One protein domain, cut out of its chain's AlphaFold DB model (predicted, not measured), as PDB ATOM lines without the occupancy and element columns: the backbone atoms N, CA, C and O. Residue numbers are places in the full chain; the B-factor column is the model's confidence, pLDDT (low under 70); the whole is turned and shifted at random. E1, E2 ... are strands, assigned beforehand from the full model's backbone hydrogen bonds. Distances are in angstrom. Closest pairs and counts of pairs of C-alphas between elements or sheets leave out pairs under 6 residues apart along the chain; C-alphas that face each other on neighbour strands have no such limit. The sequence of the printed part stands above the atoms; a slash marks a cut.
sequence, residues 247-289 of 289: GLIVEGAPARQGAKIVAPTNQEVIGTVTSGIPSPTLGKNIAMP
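AT A GLANCE: This is residues 247 to 289 of the 289 residues of a protein of Grifola frondosa (UniProt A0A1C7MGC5). Two strand hairpins, E2 with E3 and E4 with E5, spread as the arms of a wide V, with E1 side by side with E5 to make one arm a small three-stranded sheet. E3 runs on into E4 at 74 degrees across residues 273 and 274, at the base of the V. The printed part has 43 residues with five named strands, E1 to E5 along the chain, and no named helix; both sheets, E1 - E5 - E4 and E2 - E3, are antiparallel. The class is all strand, with 20 of the 43 residues in named elements. The whole is only just compact, close to loose, with a radius of gyration of the C-alphas of 10.6 A, and elongated, spanning 33 by 18 by 16 A.

HOW THE PARTS SIT: E1, residues 248 to 250, is an edge strand antiparallel to the inner strand E5, residues 284 to 288, at 138 degrees, with N 248 and O 287 2.8 A apart, within hydrogen-bond range. E2, residues 260 to 262, is apart from E1 and forms a hairpin with E3, residues 269 to 272, at 145 degrees, with N 261 and O 271 at 2.8 A. E4, residues 275 to 279, is the other edge strand and is apart from E3. It forms a hairpin with E5 at 161 degrees, with N 279 and O 284 at 2.8 A.

IN THESE COORDINATES: E1 begins at C-alpha 248, (13.841, 42.931, -35.090). E2 measures 6.3 A, as E1 does, and E3 7.9 A. E4 measures 12.1 A and E5 13.6 A, ending at C-alpha 288, (14.608, 37.037, -34.168).

THE WHOLE: The C-alphas of Asn 266 and Thr 281, the two farthest apart, are 33.5 A apart. The printed part has no cut, no link is long, and no printed residue is under 70 in pLDDT.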
ATOM      1  N   GLY A 247      13.572  41.036 -30.643       97.19
ATOM      2  CA  GLY A 247      12.747  41.194 -31.843       97.19
ATOM      3  C   GLY A 247      13.339  42.259 -32.763       97.19
ATOM      4  O   GLY A 247      13.775  43.308 -32.286       97.19
ATOM      5  N   LEU A 248      13.345  42.007 -34.070       97.31
ATOM      6  CA  LEU A 248      13.841  42.931 -35.090       97.31
ATOM      7  C   LEU A 248      12.743  43.246 -36.108       97.31
ATOM      8  O   LEU A 248      11.988  42.363 -36.509       97.31
ATOM      9  N   ILE A 249      12.713  44.495 -36.572       97.06
ATOM     10  CA  ILE A 249      11.993  44.908 -37.781       97.06
ATOM     11  C   ILE A 249      13.037  45.114 -38.876       97.06
ATOM     12  O   ILE A 249      14.028  45.810 -38.661       97.06
ATOM     13  N   VAL A 250      12.810  44.514 -40.041       95.56
ATOM     14  CA  VAL A 250      13.733  44.548 -41.175       95.56
ATOM     15  C   VAL A 250      13.100  45.318 -42.330       95.56
ATOM     16  O   VAL A 250      12.011  44.989 -42.803       95.56
ATOM     17  N   GLU A 251      13.793  46.350 -42.800       92.12
ATOM     18  CA  GLU A 251      13.406  47.096 -43.997       92.12
ATOM     19  C   GLU A 251      13.857  46.367 -45.272       92.12
ATOM     20  O   GLU A 251      14.855  45.648 -45.284       92.12
ATOM     21  N   GLY A 252      13.129  46.562 -46.374       92.25
ATOM     22  CA  GLY A 252      13.468  45.944 -47.656       92.25
ATOM     23  C   GLY A 252      13.148  44.448 -47.705       92.25
ATOM     24  O   GLY A 252      11.998  44.052 -47.516       92.25
ATOM     25  N   ALA A 253      14.140  43.618 -48.035       94.06
ATOM     26  CA  ALA A 253      13.951  42.174 -48.160       94.06
ATOM     27  C   ALA A 253      13.907  41.490 -46.775       94.06
ATOM     28  O   ALA A 253      14.680  41.867 -45.893       94.06
ATOM     29  N   PRO A 254      13.066  40.457 -46.569       94.31
ATOM     30  CA  PRO A 254      13.019  39.738 -45.299       94.31
ATOM     31  C   PRO A 254      14.359  39.062 -44.994       94.31
ATOM     32  O   PRO A 254      14.858  38.276 -45.806       94.31
ATOM     33  N   ALA A 255      14.916  39.320 -43.809       95.00
ATOM     34  CA  ALA A 255      16.064  38.567 -43.321       95.00
ATOM     35  C   ALA A 255      15.645  37.117 -43.041       95.00
ATOM     36  O   ALA A 255      14.577  36.865 -42.485       95.00
ATOM     37  N   ARG A 256      16.478  36.161 -43.455       93.50
ATOM     38  CA  ARG A 256      16.251  34.724 -43.257       93.50
ATOM     39  C   ARG A 256      17.236  34.170 -42.235       93.50
ATOM     40  O   ARG A 256      18.250  34.807 -41.951       93.50
ATOM     41  N   GLN A 257      16.940  32.978 -41.726       95.06
ATOM     42  CA  GLN A 257      17.842  32.223 -40.859       95.06
ATOM     43  C   GLN A 257      19.273  32.210 -41.426       95.06
ATOM     44  O   GLN A 257      19.480  31.980 -42.619       95.06
ATOM     45  N   GLY A 258      20.258  32.491 -40.572       95.75
ATOM     46  CA  GLY A 258      21.672  32.581 -40.936       95.75
ATOM     47  C   GLY A 258      22.125  33.956 -41.443       95.75
ATOM     48  O   GLY A 258      23.325  34.158 -41.644       95.75
ATOM     49  N   ALA A 259      21.217  34.920 -41.636       96.81
ATOM     50  CA  ALA A 259      21.603  36.279 -42.005       96.81
ATOM     51  C   ALA A 259      22.417  36.937 -40.880       96.81
ATOM     52  O   ALA A 259      22.015  36.935 -39.719       96.81
ATOM     53  N   LYS A 260      23.567  37.519 -41.228       96.88
ATOM     54  CA  LYS A 260      24.454  38.190 -40.269       96.88
ATOM     55  C   LYS A 260      23.860  39.524 -39.827       96.88
ATOM     56  O   LYS A 260      23.414  40.308 -40.662       96.88
ATOM     57  N   ILE A 261      23.940  39.803 -38.532       96.44
ATOM     58  CA  ILE A 261      23.639  41.114 -37.955       96.44
ATOM     59  C   ILE A 261      24.961  41.831 -37.756       96.44
ATOM     60  O   ILE A 261      25.868  41.287 -37.128       96.44
ATOM     61  N   VAL A 262      25.071  43.039 -38.301       95.75
ATOM     62  CA  VAL A 262      26.307  43.821 -38.261       95.75
ATOM     63  C   VAL A 262      26.128  45.118 -37.489       95.75
ATOM     64  O   VAL A 262      25.072  45.750 -37.549       95.75
ATOM     65  N   ALA A 263      27.169  45.531 -36.773       95.00
ATOM     66  CA  ALA A 263      27.201  46.819 -36.107       95.00
ATOM     67  C   ALA A 263      27.209  47.959 -37.146       95.00
ATOM     68  O   ALA A 263      27.960  47.903 -38.127       95.00
ATOM     69  N   PRO A 264      26.421  49.030 -36.936       91.19
ATOM     70  CA  PRO A 264      26.293  50.117 -37.908       91.19
ATOM     71  C   PRO A 264      27.582  50.934 -38.082       91.19
ATOM     72  O   PRO A 264      27.739  51.627 -39.082       91.19
ATOM     73  N   THR A 265      28.500  50.876 -37.117       94.38
ATOM     74  CA  THR A 265      29.710  51.707 -37.070       94.38
ATOM     75  C   THR A 265      30.889  51.114 -37.835       94.38
ATOM     76  O   THR A 265      31.635  51.858 -38.467       94.38
ATOM     77  N   ASN A 266      31.084  49.796 -37.765       93.81
ATOM     78  CA  ASN A 266      32.282  49.115 -38.271       93.81
ATOM     79  C   ASN A 266      31.977  47.852 -39.101       93.81
ATOM     80  O   ASN A 266      32.912  47.175 -39.518       93.81
ATOM     81  N   GLN A 267      30.698  47.533 -39.339       93.44
ATOM     82  CA  GLN A 267      30.238  46.314 -40.022       93.44
ATOM     83  C   GLN A 267      30.690  44.994 -39.368       93.44
ATOM     84  O   GLN A 267      30.629  43.933 -39.991       93.44
ATOM     85  N   GLU A 268      31.118  45.033 -38.106       96.69
ATOM     86  CA  GLU A 268      31.449  43.837 -37.340       96.69
ATOM     87  C   GLU A 268      30.201  42.985 -37.124       96.69
ATOM     88  O   GLU A 268      29.128  43.510 -36.830       96.69
ATOM     89  N   VAL A 269      30.330  41.665 -37.268       97.31
ATOM     90  CA  VAL A 269      29.219  40.735 -37.042       97.31
ATOM     91  C   VAL A 269      28.976  40.605 -35.541       97.31
ATOM     92  O   VAL A 269      29.829  40.100 -34.821       97.31
ATOM     93  N   ILE A 270      27.798  41.025 -35.089       96.50
ATOM     94  CA  ILE A 270      27.390  41.042 -33.674       96.50
ATOM     95  C   ILE A 270      26.268  40.046 -33.357       96.50
ATOM     96  O   ILE A 270      25.808  39.963 -32.221       96.50
ATOM     97  N   GLY A 271      25.806  39.295 -34.355       96.56
ATOM     98  CA  GLY A 271      24.773  38.283 -34.184       96.56
ATOM     99  C   GLY A 271      24.359  37.648 -35.503       96.56
ATOM    100  O   GLY A 271      24.894  37.972 -36.568       96.56
ATOM    101  N   THR A 272      23.371  36.768 -35.423       97.31
ATOM    102  CA  THR A 272      22.839  36.025 -36.563       97.31
ATOM    103  C   THR A 272      21.337  35.903 -36.394       97.31
ATOM    104  O   THR A 272      20.881  35.600 -35.306       97.31
ATOM    105  N   VAL A 273      20.571  36.123 -37.458       98.00
ATOM    106  CA  VAL A 273      19.127  35.882 -37.472       98.00
ATOM    107  C   VAL A 273      18.856  34.383 -37.349       98.00
ATOM    108  O   VAL A 273      19.384  33.589 -38.130       98.00
ATOM    109  N   THR A 274      18.007  34.012 -36.400       97.44
ATOM    110  CA  THR A 274      17.532  32.652 -36.138       97.44
ATOM    111  C   THR A 274      16.218  32.387 -36.860       97.44
ATOM    112  O   THR A 274      16.144  31.422 -37.611       97.44
ATOM    113  N   SER A 275      15.251  33.306 -36.766       97.12
ATOM    114  CA  SER A 275      13.944  33.236 -37.440       97.12
ATOM    115  C   SER A 275      13.628  34.522 -38.208       97.12
ATOM    116  O   SER A 275      13.956  35.611 -37.743       97.12
ATOM    117  N   GLY A 276      12.933  34.444 -39.353       96.94
ATOM    118  CA  GLY A 276      12.513  35.655 -40.074       96.94
ATOM    119  C   GLY A 276      11.504  35.454 -41.211       96.94
ATOM    120  O   GLY A 276      11.687  34.618 -42.107       96.94
ATOM    121  N   ILE A 277      10.435  36.261 -41.194       96.25
ATOM    122  CA  ILE A 277       9.306  36.193 -42.137       96.25
ATOM    123  C   ILE A 277       8.652  37.579 -42.342       96.25
ATOM    124  O   ILE A 277       8.746  38.446 -41.467       96.25
ATOM    125  N   PRO A 278       7.981  37.830 -43.483       97.25
ATOM    126  CA  PRO A 278       7.005  38.914 -43.576       97.25
ATOM    127  C   PRO A 278       5.880  38.732 -42.551       97.25
ATOM    128  O   PRO A 278       5.283  37.661 -42.487       97.25
ATOM    129  N   SER A 279       5.578  39.780 -41.790       97.06
ATOM    130  CA  SER A 279       4.455  39.875 -40.856       97.06
ATOM    131  C   SER A 279       3.210  40.368 -41.603       97.06
ATOM    132  O   SER A 279       3.182  41.535 -42.021       97.06
ATOM    133  N   PRO A 280       2.176  39.521 -41.788       94.81
ATOM    134  CA  PRO A 280       0.917  39.950 -42.390       94.81
ATOM    135  C   PRO A 280       0.218  41.031 -41.563       94.81
ATOM    136  O   PRO A 280      -0.346  41.959 -42.139       94.81
ATOM    137  N   THR A 281       0.297  40.950 -40.231       94.38
ATOM    138  CA  THR A 281      -0.394  41.872 -39.319       94.38
ATOM    139  C   THR A 281       0.219  43.270 -39.349       94.38
ATOM    140  O   THR A 281      -0.499  44.268 -39.353       94.38
ATOM    141  N   LEU A 282       1.552  43.368 -39.395       94.88
ATOM    142  CA  LEU A 282       2.261  44.652 -39.349       94.88
ATOM    143  C   LEU A 282       2.548  45.238 -40.736       94.88
ATOM    144  O   LEU A 282       2.920  46.409 -40.825       94.88
ATOM    145  N   GLY A 283       2.456  44.436 -41.803       96.12
ATOM    146  CA  GLY A 283       2.895  44.833 -43.144       96.12
ATOM    147  C   GLY A 283       4.402  45.119 -43.225       96.12
ATOM    148  O   GLY A 283       4.837  45.946 -44.026       96.12
ATOM    149  N   LYS A 284       5.202  44.482 -42.361       97.25
ATOM    150  CA  LYS A 284       6.662  44.656 -42.234       97.25
ATOM    151  C   LYS A 284       7.358  43.300 -42.239       97.25
ATOM    152  O   LYS A 284       6.709  42.284 -42.033       97.25
ATOM    153  N   ASN A 285       8.677  43.264 -42.402       97.75
ATOM    154  CA  ASN A 285       9.429  42.037 -42.140       97.75
ATOM    155  C   ASN A 285       9.887  42.019 -40.686       97.75
ATOM    156  O   ASN A 285      10.382  43.032 -40.186       97.75
ATOM    157  N   ILE A 286       9.739  40.873 -40.033       98.12
ATOM    158  CA  ILE A 286      10.158  40.672 -38.649       98.12
ATOM    159  C   ILE A 286      11.146  39.516 -38.554       98.12
ATOM    160  O   ILE A 286      11.134  38.604 -39.384       98.12
ATOM    161  N   ALA A 287      12.011  39.572 -37.549       97.75
ATOM    162  CA  ALA A 287      13.003  38.540 -37.294       97.75
ATOM    163  C   ALA A 287      13.341  38.416 -35.802       97.75
ATOM    164  O   ALA A 287      13.124  39.346 -35.023       97.75
ATOM    165  N   MET A 288      13.916  37.274 -35.435       96.38
ATOM    166  CA  MET A 288      14.608  37.037 -34.168       96.38
ATOM    167  C   MET A 288      16.060  36.636 -34.447       96.38
ATOM    168  O   MET A 288      16.306  36.000 -35.474       96.38
ATOM    169  N   PRO A 289      17.017  37.024 -33.588       86.12
ATOM    170  CA  PRO A 289      18.382  36.521 -33.573       86.12
ATOM    171  C   PRO A 289      18.712  35.608 -32.390       86.12
ATOM    172  O   PRO A 289      17.884  35.507 -31.457       86.12
TER     173      PRO A 289